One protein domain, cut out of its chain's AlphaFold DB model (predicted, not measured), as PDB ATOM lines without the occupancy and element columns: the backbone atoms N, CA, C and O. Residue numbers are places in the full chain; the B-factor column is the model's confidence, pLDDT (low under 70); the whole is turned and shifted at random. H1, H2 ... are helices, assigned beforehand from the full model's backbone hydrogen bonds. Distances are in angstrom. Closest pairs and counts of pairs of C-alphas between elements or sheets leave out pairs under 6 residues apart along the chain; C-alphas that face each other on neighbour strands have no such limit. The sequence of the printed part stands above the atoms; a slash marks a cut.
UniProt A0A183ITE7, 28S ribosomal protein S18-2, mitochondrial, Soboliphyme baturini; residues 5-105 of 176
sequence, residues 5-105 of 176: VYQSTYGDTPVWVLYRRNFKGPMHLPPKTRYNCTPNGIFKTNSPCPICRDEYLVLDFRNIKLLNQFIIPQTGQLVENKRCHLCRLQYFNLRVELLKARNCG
ATOM      1  N   VAL A   5      35.418 -21.114 -32.141       95.81
ATOM      2  CA  VAL A   5      36.861 -21.334 -31.968       95.81
ATOM      3  C   VAL A   5      37.190 -22.825 -31.884       95.81
ATOM      4  O   VAL A   5      38.169 -23.277 -32.471       95.81
ATOM      5  N   TYR A   6      36.371 -23.617 -31.187       95.50
ATOM      6  CA  TYR A   6      36.591 -25.059 -31.107       95.50
ATOM      7  C   TYR A   6      36.377 -25.723 -32.476       95.50
ATOM      8  O   TYR A   6      37.221 -26.500 -32.922       95.50
ATOM      9  N   GLN A   7      35.298 -25.364 -33.179       95.75
ATOM     10  CA  GLN A   7      34.991 -25.940 -34.491       95.75
ATOM     11  C   GLN A   7      36.066 -25.608 -35.537       95.75
ATOM     12  O   GLN A   7      36.456 -26.470 -36.315       95.75
ATOM     13  N   SER A   8      36.590 -24.382 -35.539       96.06
ATOM     14  CA  SER A   8      37.664 -23.977 -36.460       96.06
ATOM     15  C   SER A   8      39.015 -24.643 -36.167       96.06
ATOM     16  O   SER A   8      39.790 -24.878 -37.092       96.06
ATOM     17  N   THR A   9      39.308 -24.961 -34.901       94.19
ATOM     18  CA  THR A   9      40.595 -25.554 -34.492       94.19
ATOM     19  C   THR A   9      40.632 -27.075 -34.630       94.19
ATOM     20  O   THR A   9      41.635 -27.615 -35.099       94.19
ATOM     21  N   TYR A  10      39.560 -27.768 -34.234       94.56
ATOM     22  CA  TYR A  10      39.502 -29.236 -34.184       94.56
ATOM     23  C   TYR A  10      38.598 -29.862 -35.257       94.56
ATOM     24  O   TYR A  10      38.802 -31.022 -35.637       94.56
ATOM     25  N   GLY A  11      37.618 -29.105 -35.756       93.00
ATOM     26  CA  GLY A  11      36.591 -29.601 -36.670       93.00
ATOM     27  C   GLY A  11      35.825 -30.784 -36.080       93.00
ATOM     28  O   GLY A  11      35.529 -30.826 -34.887       93.00
ATOM     29  N   ASP A  12      35.566 -31.782 -36.924       92.75
ATOM     30  CA  ASP A  12      34.785 -32.970 -36.555       92.75
ATOM     31  C   ASP A  12      35.646 -34.097 -35.955       92.75
ATOM     32  O   ASP A  12      35.146 -35.162 -35.588       92.75
ATOM     33  N   THR A  13      36.963 -33.892 -35.868       93.62
ATOM     34  CA  THR A  13      37.891 -34.913 -35.371       93.62
ATOM     35  C   THR A  13      38.051 -34.848 -33.849       93.62
ATOM     36  O   THR A  13      37.963 -33.770 -33.257       93.62
ATOM     37  N   PRO A  14      38.312 -35.984 -33.171       95.44
ATOM     38  CA  PRO A  14      38.555 -35.959 -31.736       95.44
ATOM     39  C   PRO A  14      39.872 -35.245 -31.417       95.44
ATOM     40  O   PRO A  14      40.876 -35.422 -32.111       95.44
ATOM     41  N   VAL A  15      39.892 -34.507 -30.302       96.06
ATOM     42  CA  VAL A  15      40.980 -33.587 -29.909       96.06
ATOM     43  C   VAL A  15      42.377 -34.218 -29.983       96.06
ATOM     44  O   VAL A  15      43.356 -33.579 -30.366       96.06
ATOM     45  N   TRP A  16      42.500 -35.488 -29.599       95.00
ATOM     46  CA  TRP A  16      43.790 -36.168 -29.492       95.00
ATOM     47  C   TRP A  16      44.356 -36.678 -30.827       95.00
ATOM     48  O   TRP A  16      45.521 -37.072 -30.856       95.00
ATOM     49  N   VAL A  17      43.590 -36.652 -31.924       95.12
ATOM     50  CA  VAL A  17      44.036 -37.145 -33.246       95.12
ATOM     51  C   VAL A  17      45.056 -36.213 -33.893       95.12
ATOM     52  O   VAL A  17      46.018 -36.680 -34.500       95.12
ATOM     53  N   LEU A  18      44.895 -34.901 -33.713       92.56
ATOM     54  CA  LEU A  18      45.806 -33.893 -34.267       92.56
ATOM     55  C   LEU A  18      47.159 -33.839 -33.538       92.56
ATOM     56  O   LEU A  18      48.071 -33.118 -33.946       92.56
ATOM     57  N   TYR A  19      47.317 -34.595 -32.450       94.69
ATOM     58  CA  TYR A  19      48.529 -34.597 -31.648       94.69
ATOM     59  C   TYR A  19      49.400 -35.820 -31.915       94.69
ATOM     60  O   TYR A  19      48.961 -36.964 -31.822       94.69
ATOM     61  N   ARG A  20      50.697 -35.575 -32.116       92.88
ATOM     62  CA  ARG A  20      51.709 -36.622 -32.255       92.88
ATOM     63  C   ARG A  20      52.756 -36.507 -31.155       92.88
ATOM     64  O   ARG A  20      53.386 -35.466 -30.979       92.88
ATOM     65  N   ARG A  21      52.982 -37.606 -30.431       92.94
ATOM     66  CA  ARG A  21      54.009 -37.669 -29.386       92.94
ATOM     67  C   ARG A  21      55.373 -38.044 -29.964       92.94
ATOM     68  O   ARG A  21      55.499 -39.067 -30.632       92.94
ATOM     69  N   ASN A  22      56.406 -37.301 -29.577       91.50
ATOM     70  CA  ASN A  22      57.795 -37.640 -29.882       91.50
ATOM     71  C   ASN A  22      58.332 -38.664 -28.871       91.50
ATOM     72  O   ASN A  22      58.355 -38.406 -27.666       91.50
ATOM     73  N   PHE A  23      58.758 -39.832 -29.347       91.56
ATOM     74  CA  PHE A  23      59.460 -40.839 -28.551       91.56
ATOM     75  C   PHE A  23      60.385 -41.665 -29.451       91.56
ATOM     76  O   PHE A  23      60.162 -41.766 -30.654       91.56
ATOM     77  N   LYS A  24      61.432 -42.254 -28.866       92.31
ATOM     78  CA  LYS A  24      62.354 -43.137 -29.588       92.31
ATOM     79  C   LYS A  24      61.748 -44.534 -29.726       92.31
ATOM     80  O   LYS A  24      61.199 -45.058 -28.759       92.31
ATOM     81  N   GLY A  25      61.931 -45.144 -30.893       91.56
ATOM     82  CA  GLY A  25      61.528 -46.521 -31.169       91.56
ATOM     83  C   GLY A  25      60.365 -46.626 -32.155       91.56
ATOM     84  O   GLY A  25      59.872 -45.610 -32.649       91.56
ATOM     85  N   PRO A  26      59.949 -47.858 -32.480       90.69
ATOM     86  CA  PRO A  26      58.893 -48.083 -33.450       90.69
ATOM     87  C   PRO A  26      57.521 -47.672 -32.903       90.69
ATOM     88  O   PRO A  26      57.229 -47.809 -31.715       90.69
ATOM     89  N   MET A  27      56.642 -47.210 -33.797       85.25
ATOM     90  CA  MET A  27      55.329 -46.673 -33.419       85.25
ATOM     91  C   MET A  27      54.390 -47.721 -32.802       85.25
ATOM     92  O   MET A  27      53.574 -47.368 -31.958       85.25
ATOM     93  N   HIS A  28      54.523 -48.995 -33.185       86.88
ATOM     94  CA  HIS A  28      53.681 -50.088 -32.687       86.88
ATOM     95  C   HIS A  28      53.999 -50.487 -31.234       86.88
ATOM     96  O   HIS A  28      53.163 -51.095 -30.572       86.88
ATOM     97  N   LEU A  29      55.171 -50.105 -30.704       89.38
ATOM     98  CA  LEU A  29      55.589 -50.378 -29.326       89.38
ATOM     99  C   LEU A  29      55.886 -49.068 -28.562       89.38
ATOM    100  O   LEU A  29      57.015 -48.819 -28.133       89.38
ATOM    101  N   PRO A  30      54.884 -48.189 -28.368       90.88
ATOM    102  CA  PRO A  30      55.127 -46.901 -27.744       90.88
ATOM    103  C   PRO A  30      55.436 -47.071 -26.244       90.88
ATOM    104  O   PRO A  30      54.741 -47.821 -25.539       90.88
ATOM    105  N   PRO A  31      56.425 -46.329 -25.702       92.94
ATOM    106  CA  PRO A  31      56.723 -46.340 -24.277       92.94
ATOM    107  C   PRO A  31      55.553 -45.754 -23.482       92.94
ATOM    108  O   PRO A  31      54.691 -45.053 -24.026       92.94
ATOM    109  N   LYS A  32      55.530 -45.984 -22.167       93.38
ATOM    110  CA  LYS A  32      54.525 -45.373 -21.280       93.38
ATOM    111  C   LYS A  32      54.534 -43.843 -21.420       93.38
ATOM    112  O   LYS A  32      55.551 -43.231 -21.757       93.38
ATOM    113  N   THR A  33      53.385 -43.209 -21.208       94.75
ATOM    114  CA  THR A  33      53.284 -41.748 -21.244       94.75
ATOM    115  C   THR A  33      53.910 -41.113 -20.005       94.75
ATOM    116  O   THR A  33      54.056 -41.733 -18.943       94.75
ATOM    117  N   ARG A  34      54.338 -39.856 -20.154       93.50
ATOM    118  CA  ARG A  34      54.906 -39.058 -19.057       93.50
ATOM    119  C   ARG A  34      53.908 -38.935 -17.908       93.50
ATOM    120  O   ARG A  34      52.702 -39.004 -18.122       93.50
ATOM    121  N   TYR A  35      54.416 -38.737 -16.694       94.94
ATOM    122  CA  TYR A  35      53.560 -38.623 -15.514       94.94
ATOM    123  C   TYR A  35      52.654 -37.384 -15.574       94.94
ATOM    124  O   TYR A  35      51.437 -37.521 -15.605       94.94
ATOM    125  N   ASN A  36      53.250 -36.196 -15.690       95.69
ATOM    126  CA  ASN A  36      52.544 -34.919 -15.768       95.69
ATOM    127  C   ASN A  36      53.230 -33.984 -16.790       95.69
ATOM    128  O   ASN A  36      54.444 -34.082 -16.991       95.69
ATOM    129  N   CYS A  37      52.454 -33.118 -17.449       94.81
ATOM    130  CA  CYS A  37      52.933 -32.056 -18.345       94.81
ATOM    131  C   CYS A  37      53.190 -30.740 -17.596       94.81
ATOM    132  O   CYS A  37      54.141 -30.038 -17.936       94.81
ATOM    133  N   THR A  38      52.367 -30.436 -16.588       93.88
ATOM    134  CA  THR A  38      52.321 -29.151 -15.871       93.88
ATOM    135  C   THR A  38      52.366 -29.369 -14.351       93.88
ATOM    136  O   THR A  38      51.367 -29.187 -13.661       93.88
ATOM    137  N   PRO A  39      53.502 -29.821 -13.789       89.31
ATOM    138  CA  PRO A  39      53.605 -30.099 -12.353       89.31
ATOM    139  C   PRO A  39      53.380 -28.869 -11.462       89.31
ATOM    140  O   PRO A  39      52.710 -29.003 -10.447       89.31
ATOM    141  N   ASN A  40      53.864 -27.690 -11.863       89.25
ATOM    142  CA  ASN A  40      53.783 -26.452 -11.073       89.25
ATOM    143  C   ASN A  40      53.045 -25.339 -11.842       89.25
ATOM    144  O   ASN A  40      53.453 -24.184 -11.798       89.25
ATOM    145  N   GLY A  41      52.068 -25.699 -12.681       87.50
ATOM    146  CA  GLY A  41      51.426 -24.756 -13.613       87.50
ATOM    147  C   GLY A  41      52.300 -24.331 -14.805       87.50
ATOM    148  O   GLY A  41      51.797 -23.754 -15.755       87.50
ATOM    149  N   ILE A  42      53.589 -24.680 -14.807       91.25
ATOM    150  CA  ILE A  42      54.520 -24.413 -15.910       91.25
ATOM    151  C   ILE A  42      54.683 -25.669 -16.769       91.25
ATOM    152  O   ILE A  42      54.808 -26.786 -16.249       91.25
ATOM    153  N   PHE A  43      54.729 -25.495 -18.092       93.19
ATOM    154  CA  PHE A  43      55.019 -26.581 -19.022       93.19
ATOM    155  C   PHE A  43      56.433 -27.125 -18.819       93.19
ATOM    156  O   PHE A  43      57.427 -26.459 -19.094       93.19
ATOM    157  N   LYS A  44      56.533 -28.396 -18.419       89.44
ATOM    158  CA  LYS A  44      57.823 -29.101 -18.337       89.44
ATOM    159  C   LYS A  44      58.428 -29.388 -19.720       89.44
ATOM    160  O   LYS A  44      59.607 -29.703 -19.838       89.44
ATOM    161  N   THR A  45      57.605 -29.380 -20.764       84.38
ATOM    162  CA  THR A  45      57.954 -29.854 -22.107       84.38
ATOM    163  C   THR A  45      57.349 -28.961 -23.173       84.38
ATOM    164  O   THR A  45      56.182 -28.605 -23.052       84.38
ATOM    165  N   ASN A  46      58.065 -28.771 -24.281       89.62
ATOM    166  CA  ASN A  46      57.611 -27.947 -25.410       89.62
ATOM    167  C   ASN A  46      56.446 -28.562 -26.212       89.62
ATOM    168  O   ASN A  46      55.792 -27.874 -26.980       89.62
ATOM    169  N   SER A  47      56.171 -29.861 -26.042       93.25
ATOM    170  CA  SER A  47      55.026 -30.553 -26.652       93.25
ATOM    171  C   SER A  47      54.147 -31.149 -25.549       93.25
ATOM    172  O   SER A  47      54.322 -32.328 -25.226       93.25
ATOM    173  N   PRO A  48      53.276 -30.367 -24.880       94.88
ATOM    174  CA  PRO A  48      52.321 -30.878 -23.886       94.88
ATOM    175  C   PRO A  48      51.271 -31.799 -24.529       94.88
ATOM    176  O   PRO A  48      51.156 -31.855 -25.746       94.88
ATOM    177  N   CYS A  49      50.542 -32.585 -23.730       95.50
ATOM    178  CA  CYS A  49      49.455 -33.422 -24.260       95.50
ATOM    179  C   CYS A  49      48.254 -32.564 -24.705       95.50
ATOM    180  O   CYS A  49      48.134 -31.449 -24.200       95.50
ATOM    181  N   PRO A  50      47.343 -33.082 -25.555       95.50
ATOM    182  CA  PRO A  50      46.235 -32.303 -26.127       95.50
ATOM    183  C   PRO A  50      45.438 -31.503 -25.090       95.50
ATOM    184  O   PRO A  50      45.257 -30.307 -25.237       95.50
ATOM    185  N   ILE A  51      45.083 -32.147 -23.974       96.38
ATOM    186  CA  ILE A  51      44.321 -31.527 -22.877       96.38
ATOM    187  C   ILE A  51      45.134 -30.499 -22.079       96.38
ATOM    188  O   ILE A  51      44.578 -29.552 -21.557       96.38
ATOM    189  N   CYS A  52      46.451 -30.673 -21.944       94.81
ATOM    190  CA  CYS A  52      47.265 -29.708 -21.196       94.81
ATOM    191  C   CYS A  52      47.706 -28.529 -22.058       94.81
ATOM    192  O   CYS A  52      48.099 -27.517 -21.499       94.81
ATOM    193  N   ARG A  53      47.736 -28.686 -23.388       93.31
ATOM    194  CA  ARG A  53      48.105 -27.611 -24.310       93.31
ATOM    195  C   ARG A  53      47.074 -26.486 -24.272       93.31
ATOM    196  O   ARG A  53      47.467 -25.326 -24.291       93.31
ATOM    197  N   ASP A  54      45.801 -26.862 -24.192       93.75
ATOM    198  CA  ASP A  54      44.671 -25.951 -24.276       93.75
ATOM    199  C   ASP A  54      43.954 -25.885 -22.927       93.75
ATOM    200  O   ASP A  54      43.304 -26.837 -22.502       93.75
ATOM    201  N   GLU A  55      44.043 -24.737 -22.264       89.75
ATOM    202  CA  GLU A  55      43.505 -24.531 -20.911       89.75
ATOM    203  C   GLU A  55      41.974 -24.621 -20.851       89.75
ATOM    204  O   GLU A  55      41.405 -25.009 -19.833       89.75
ATOM    205  N   TYR A  56      41.298 -24.310 -21.959       93.94
ATOM    206  CA  TYR A  56      39.839 -24.348 -22.056       93.94
ATOM    207  C   TYR A  56      39.273 -25.771 -22.165       93.94
ATOM    208  O   TYR A  56      38.066 -25.968 -21.999       93.94
ATOM    209  N   LEU A  57      40.114 -26.774 -22.442       95.19
ATOM    210  CA  LEU A  57      39.700 -28.174 -22.492       95.19
ATOM    211  C   LEU A  57      39.746 -28.791 -21.093       95.19
ATOM    212  O   LEU A  57      40.632 -29.574 -20.752       95.19
ATOM    213  N   VAL A  58      38.747 -28.446 -20.286       95.19
ATOM    214  CA  VAL A  58      38.605 -28.958 -18.921       95.19
ATOM    215  C   VAL A  58      37.861 -30.295 -18.922       95.19
ATOM    216  O   VAL A  58      36.756 -30.428 -19.460       95.19
ATOM    217  N   LEU A  59      38.489 -31.301 -18.310       96.88
ATOM    218  CA  LEU A  59      37.880 -32.606 -18.072       96.88
ATOM    219  C   LEU A  59      36.924 -32.506 -16.885       96.88
ATOM    220  O   LEU A  59      37.369 -32.493 -15.745       96.88
ATOM    221  N   ASP A  60      35.628 -32.496 -17.183       97.50
ATOM    222  CA  ASP A  60      34.551 -32.525 -16.196       97.50
ATOM    223  C   ASP A  60      33.506 -33.566 -16.594       97.50
ATOM    224  O   ASP A  60      33.172 -33.705 -17.775       97.50
ATOM    225  N   PHE A  61      32.906 -34.231 -15.605       98.00
ATOM    226  CA  PHE A  61      31.818 -35.196 -15.804       98.00
ATOM    227  C   PHE A  61      30.586 -34.626 -16.530       98.00
ATOM    228  O   PHE A  61      29.840 -35.373 -17.159       98.00
ATOM    229  N   ARG A  62      30.376 -33.305 -16.471       96.88
ATOM    230  CA  ARG A  62      29.278 -32.603 -17.162       96.88
ATOM    231  C   ARG A  62      29.552 -32.410 -18.656       96.88
ATOM    232  O   ARG A  62      28.620 -32.278 -19.446       96.88
ATOM    233  N   ASN A  63      30.824 -32.413 -19.060       96.50
ATOM    234  CA  ASN A  63      31.248 -32.167 -20.437       96.50
ATOM    235  C   ASN A  63      31.206 -33.463 -21.262       96.50
ATOM    236  O   ASN A  63      32.228 -33.966 -21.732       96.50
ATOM    237  N   ILE A  64      29.997 -33.985 -21.482       96.44
ATOM    238  CA  ILE A  64      29.754 -35.269 -22.165       96.44
ATOM    239  C   ILE A  64      30.373 -35.285 -23.571       96.44
ATOM    240  O   ILE A  64      31.022 -36.253 -23.958       96.44
ATOM    241  N   LYS A  65      30.246 -34.177 -24.316       95.88
ATOM    242  CA  LYS A  65      30.792 -34.035 -25.678       95.88
ATOM    243  C   LYS A  65      32.312 -34.231 -25.738       95.88
ATOM    244  O   LYS A  65      32.804 -34.756 -26.727       95.88
ATOM    245  N   LEU A  66      33.049 -33.831 -24.696       96.44
ATOM    246  CA  LEU A  66      34.497 -34.048 -24.608       96.44
ATOM    247  C   LEU A  66      34.813 -35.479 -24.172       96.44
ATOM    248  O   LEU A  66      35.645 -36.135 -24.792       96.44
ATOM    249  N   LEU A  67      34.135 -35.979 -23.136       96.94
ATOM    250  CA  LEU A  67      34.378 -37.323 -22.603       96.94
ATOM    251  C   LEU A  67      34.081 -38.426 -23.627       96.94
ATOM    252  O   LEU A  67      34.859 -39.374 -23.740       96.94
ATOM    253  N   ASN A  68      33.028 -38.267 -24.431       96.12
ATOM    254  CA  ASN A  68      32.659 -39.217 -25.483       96.12
ATOM    255  C   ASN A  68      33.765 -39.410 -26.532       96.12
ATOM    256  O   ASN A  68      33.901 -40.505 -27.067       96.12
ATOM    257  N   GLN A  69      34.616 -38.407 -26.773       95.94
ATOM    258  CA  GLN A  69      35.746 -38.526 -27.709       95.94
ATOM    259  C   GLN A  69      36.816 -39.526 -27.252       95.94
ATOM    260  O   GLN A  69      37.659 -39.954 -28.046       95.94
ATOM    261  N   PHE A  70      36.829 -39.863 -25.961       97.00
ATOM    262  CA  PHE A  70      37.760 -40.820 -25.374       97.00
ATOM    263  C   PHE A  70      37.132 -42.202 -25.176       97.00
ATOM    264  O   PHE A  70      37.830 -43.117 -24.745       97.00
ATOM    265  N   ILE A  71      35.852 -42.386 -25.504       96.69
ATOM    266  CA  ILE A  71      35.157 -43.672 -25.418       96.69
ATOM    267  C   ILE A  71      35.136 -44.329 -26.801       96.69
ATOM    268  O   ILE A  71      34.863 -43.687 -27.814       96.69
ATOM    269  N   ILE A  72      35.422 -45.629 -26.852       94.88
ATOM    270  CA  ILE A  72      35.265 -46.435 -28.063       94.88
ATOM    271  C   ILE A  72      33.765 -46.694 -28.263       94.88
ATOM    272  O   ILE A  72      33.155 -47.297 -27.381       94.88
ATOM    273  N   PRO A  73      33.164 -46.309 -29.404       91.56
ATOM    274  CA  PRO A  73      31.711 -46.360 -29.583       91.56
ATOM    275  C   PRO A  73      31.143 -47.783 -29.551       91.56
ATOM    276  O   PRO A  73      30.031 -47.980 -29.084       91.56
ATOM    277  N   GLN A  74      31.909 -48.776 -30.011       90.75
ATOM    278  CA  GLN A  74      31.467 -50.174 -30.064       90.75
ATOM    279  C   GLN A  74      31.509 -50.858 -28.695       90.75
ATOM    280  O   GLN A  74      30.597 -51.585 -28.335       90.75
ATOM    281  N   THR A  75      32.580 -50.641 -27.932       91.31
ATOM    282  CA  THR A  75      32.824 -51.374 -26.681       91.31
ATOM    283  C   THR A  75      32.401 -50.578 -25.443       91.31
ATOM    284  O   THR A  75      32.360 -51.123 -24.346       91.31
ATOM    285  N   GLY A  76      32.200 -49.260 -25.560       91.12
ATOM    286  CA  GLY A  76      32.000 -48.367 -24.408       91.12
ATOM    287  C   GLY A  76      33.228 -48.254 -23.487       91.12
ATOM    288  O   GLY A  76      33.167 -47.658 -22.407       91.12
ATOM    289  N   GLN A  77      34.357 -48.836 -23.897       93.00
ATOM    290  CA  GLN A  77      35.611 -48.823 -23.159       93.00
ATOM    291  C   GLN A  77      36.390 -47.539 -23.413       93.00
ATOM    292  O   GLN A  77      36.260 -46.883 -24.446       93.00
ATOM    293  N   LEU A  78      37.235 -47.194 -22.448       96.12
ATOM    294  CA  LEU A  78      38.113 -46.044 -22.552       96.12
ATOM    295  C   LEU A  78      39.263 -46.333 -23.524       96.12
ATOM    296  O   LEU A  78      39.930 -47.361 -23.410       96.12
ATOM    297  N   VAL A  79      39.552 -45.394 -24.426       95.69
ATOM    298  CA  VAL A  79      40.707 -45.496 -25.322       95.69
ATOM    299  C   VAL A  79      42.006 -45.540 -24.506       95.69
ATOM    300  O   VAL A  79      42.199 -44.815 -23.526       95.69
ATOM    301  N   GLU A  80      42.936 -46.408 -24.904       94.62
ATOM    302  CA  GLU A  80      44.212 -46.553 -24.210       94.62
ATOM    303  C   GLU A  80      45.029 -45.253 -24.193       94.62
ATOM    304  O   GLU A  80      45.173 -44.554 -25.199       94.62
ATOM    305  N   ASN A  81      45.699 -44.982 -23.070       95.69
ATOM    306  CA  ASN A  81      46.522 -43.778 -22.905       95.69
ATOM    307  C   ASN A  81      47.640 -43.656 -23.964       95.69
ATOM    308  O   ASN A  81      47.991 -42.565 -24.412       95.69
ATOM    309  N   LYS A  82      48.195 -44.789 -24.414       93.38
ATOM    310  CA  LYS A  82      49.210 -44.816 -25.480       93.38
ATOM    311  C   LYS A  82      48.680 -44.262 -26.806       93.38
ATOM    312  O   LYS A  82      49.476 -43.670 -27.531       93.38
ATOM    313  N   ARG A  83      47.378 -44.419 -27.076       93.12
ATOM    314  CA  ARG A  83      46.686 -43.968 -28.290       93.12
ATOM    315  C   ARG A  83      46.194 -42.523 -28.176       93.12
ATOM    316  O   ARG A  83      46.399 -41.762 -29.106       93.12
ATOM    317  N   CYS A  84      45.648 -42.113 -27.028       94.75
ATOM    318  CA  CYS A  84      45.234 -40.715 -26.804       94.75
ATOM    319  C   CYS A  84      46.394 -39.751 -26.511       94.75
ATOM    320  O   CYS A  84      46.210 -38.538 -26.506       94.75
ATOM    321  N   HIS A  85      47.579 -40.278 -26.194       95.00
ATOM    322  CA  HIS A  85      48.788 -39.502 -25.914       95.00
ATOM    323  C   HIS A  85      48.669 -38.491 -24.750       95.00
ATOM    324  O   HIS A  85      49.367 -37.469 -24.717       95.00
ATOM    325  N   LEU A  86      47.837 -38.795 -23.749       96.94
ATOM    326  CA  LEU A  86      47.688 -37.981 -22.542       96.94
ATOM    327  C   LEU A  86      48.848 -38.203 -21.558       96.94
ATOM    328  O   LEU A  86      49.540 -39.225 -21.575       96.94
ATOM    329  N   CYS A  87      49.098 -37.237 -20.672       96.25
ATOM    330  CA  CYS A  87      49.920 -37.526 -19.497       96.25
ATOM    331  C   CYS A  87      49.151 -38.453 -18.544       96.25
ATOM    332  O   CYS A  87      47.920 -38.518 -18.567       96.25
ATOM    333  N   ARG A  88      49.865 -39.212 -17.711       96.62
ATOM    334  CA  ARG A  88      49.231 -40.177 -16.801       96.62
ATOM    335  C   ARG A  88      48.296 -39.504 -15.799       96.62
ATOM    336  O   ARG A  88      47.260 -40.085 -15.506       96.62
ATOM    337  N   LEU A  89      48.631 -38.297 -15.343       96.38
ATOM    338  CA  LEU A  89      47.779 -37.520 -14.447       96.38
ATOM    339  C   LEU A  89      46.439 -37.164 -15.106       96.38
ATOM    340  O   LEU A  89      45.395 -37.493 -14.559       96.38
ATOM    341  N   GLN A  90      46.452 -36.589 -16.312       96.88
ATOM    342  CA  GLN A  90      45.202 -36.256 -17.006       96.88
ATOM    343  C   GLN A  90      44.411 -37.499 -17.409       96.88
ATOM    344  O   GLN A  90      43.190 -37.492 -17.342       96.88
ATOM    345  N   TYR A  91      45.081 -38.596 -17.768       97.94
ATOM    346  CA  TYR A  91      44.388 -39.859 -18.031       97.94
ATOM    347  C   TYR A  91      43.714 -40.429 -16.774       97.94
ATOM    348  O   TYR A  91      42.637 -41.013 -16.857       97.94
ATOM    349  N   PHE A  92      44.332 -40.262 -15.602       98.06
ATOM    350  CA  PHE A  92      43.714 -40.621 -14.328       98.06
ATOM    351  C   PHE A  92      42.502 -39.734 -14.030       98.06
ATOM    352  O   PHE A  92      41.431 -40.267 -13.755       98.06
ATOM    353  N   ASN A  93      42.635 -38.413 -14.182       97.81
ATOM    354  CA  ASN A  93      41.519 -37.477 -14.022       97.81
ATOM    355  C   ASN A  93      40.361 -37.831 -14.958       97.81
ATOM    356  O   ASN A  93      39.222 -37.931 -14.523       97.81
ATOM    357  N   LEU A  94      40.662 -38.138 -16.219       98.00
ATOM    358  CA  LEU A  94      39.676 -38.565 -17.202       98.00
ATOM    359  C   LEU A  94      38.917 -39.825 -16.760       98.00
ATOM    360  O   LEU A  94      37.700 -39.895 -16.907       98.00
ATOM    361  N   ARG A  95      39.611 -40.815 -16.184       97.94
ATOM    362  CA  ARG A  95      38.971 -42.019 -15.624       97.94
ATOM    363  C   ARG A  95      38.054 -41.685 -14.452       97.94
ATOM    364  O   ARG A  95      36.976 -42.265 -14.358       97.94
ATOM    365  N   VAL A  96      38.481 -40.782 -13.572       98.31
ATOM    366  CA  VAL A  96      37.685 -40.330 -12.423       98.31
ATOM    367  C   VAL A  96      36.427 -39.606 -12.897       98.31
ATOM    368  O   VAL A  96      35.333 -39.942 -12.454       98.31
ATOM    369  N   GLU A  97      36.559 -38.667 -13.830       98.31
ATOM    370  CA  GLU A  97      35.425 -37.918 -14.378       98.31
ATOM    371  C   GLU A  97      34.462 -38.810 -15.162       98.31
ATOM    372  O   GLU A  97      33.251 -38.657 -15.041       98.31
ATOM    373  N   LEU A  98      34.967 -39.812 -15.886       97.56
ATOM    374  CA  LEU A  98      34.116 -40.824 -16.515       97.56
ATOM    375  C   LEU A  98      33.362 -41.676 -15.499       97.56
ATOM    376  O   LEU A  98      32.185 -41.963 -15.702       97.56
ATOM    377  N   LEU A  99      34.018 -42.090 -14.413       97.12
ATOM    378  CA  LEU A  99      33.356 -42.847 -13.353       97.12
ATOM    379  C   LEU A  99      32.251 -42.008 -12.699       97.12
ATOM    380  O   LEU A  99      31.139 -42.497 -12.525       97.12
ATOM    381  N   LYS A 100      32.522 -40.729 -12.416       98.31
ATOM    382  CA  LYS A 100      31.507 -39.779 -11.939       98.31
ATOM    383  C   LYS A 100      30.356 -39.642 -12.937       98.31
ATOM    384  O   LYS A 100      29.203 -39.747 -12.540       98.31
ATOM    385  N   ALA A 101      30.658 -39.465 -14.223       97.88
ATOM    386  CA  ALA A 101      29.649 -39.323 -15.270       97.88
ATOM    387  C   ALA A 101      28.748 -40.562 -15.387       97.88
ATOM    388  O   ALA A 101      27.539 -40.414 -15.545       97.88
ATOM    389  N   ARG A 102      29.314 -41.769 -15.257       95.94
ATOM    390  CA  ARG A 102      28.553 -43.031 -15.217       95.94
ATOM    391  C   ARG A 102      27.668 -43.121 -13.977       95.94
ATOM    392  O   ARG A 102      26.484 -43.403 -14.107       95.94
ATOM    393  N   ASN A 103      28.209 -42.808 -12.800       96.75
ATOM    394  CA  ASN A 103      27.452 -42.836 -11.544       96.75
ATOM    395  C   ASN A 103      26.300 -41.819 -11.531       96.75
ATOM    396  O   ASN A 103      25.244 -42.092 -10.972       96.75
ATOM    397  N   CYS A 104      26.489 -40.653 -12.153       97.06
ATOM    398  CA  CYS A 104      25.447 -39.637 -12.304       97.06
ATOM    399  C   CYS A 104      24.481 -39.910 -13.471       97.06
ATOM    400  O   CYS A 104      23.551 -39.134 -13.663       97.06
ATOM    401  N   GLY A 105      24.704 -40.957 -14.273       95.81
ATOM    402  CA  GLY A 105      23.852 -41.291 -15.417       95.81
ATOM    403  C   GLY A 105      24.004 -40.376 -16.640       95.81
ATOM    404  O   GLY A 105      23.151 -40.398 -17.519       95.81
TER     405      GLY A 105
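This is residues 5 to 105 of the 176 residues of the protein "28S ribosomal protein S18-2, mitochondrial" of Soboliphyme baturini (UniProt A0A183ITE7). This domain has little regular structure: loops make most of the body, with one longer helix, H5, along one side, short H2, H3 and H4 among the loops, and H1 on the opposite side. The printed part has 101 residues, 37 of them in five named helices, H1 to H5 in chain order; the class is all helix, with no named strand. It is compact, with a radius of gyration of the C-alphas of 13.8 A and spans of 40 by 30 by 28 A.

H1, residues 5 to 10, touches no helix. H2, residues 50 to 53, is close to but not clearly touching H5, residues 88 to 103; the closest C-alphas, Ile 51 and Gln 90, are 7.6 A apart. H3, residues 64 to 70, only just touches H5, with 3 pairs of C-alphas within 8 A, the closest Leu 67 and Leu 98 at 7.0 A; H5 does so with residues 94 to 101 alone. They run opposite ways at a steep tilt of 52 degrees. H4, residues 81 to 84, is close to but not clearly touching H5; the closest C-alphas, Asn 81 and Tyr 91, are 6.6 A apart. Every O i to N i+4 pair is within hydrogen-bond range in H1 and H5; in H3 1 of 3 is, beside 3 of 4 O i to N i+3 pairs, and H2 and H4 are too short for an i+4 pair.

H1 begins at C-alpha 5 (36.861, -21.334, -31.968). H3 measures 10.3 A and H5 22.6 A, ending at C-alpha 103 (27.452, -42.836, -11.544).

The C-alphas of Gly 25 and Cys 104, the two farthest apart, are 41.3 A apart. The link from H1 to H2, 39 residues, is long. The printed part has no cut, and no printed residue has a pLDDT under 70.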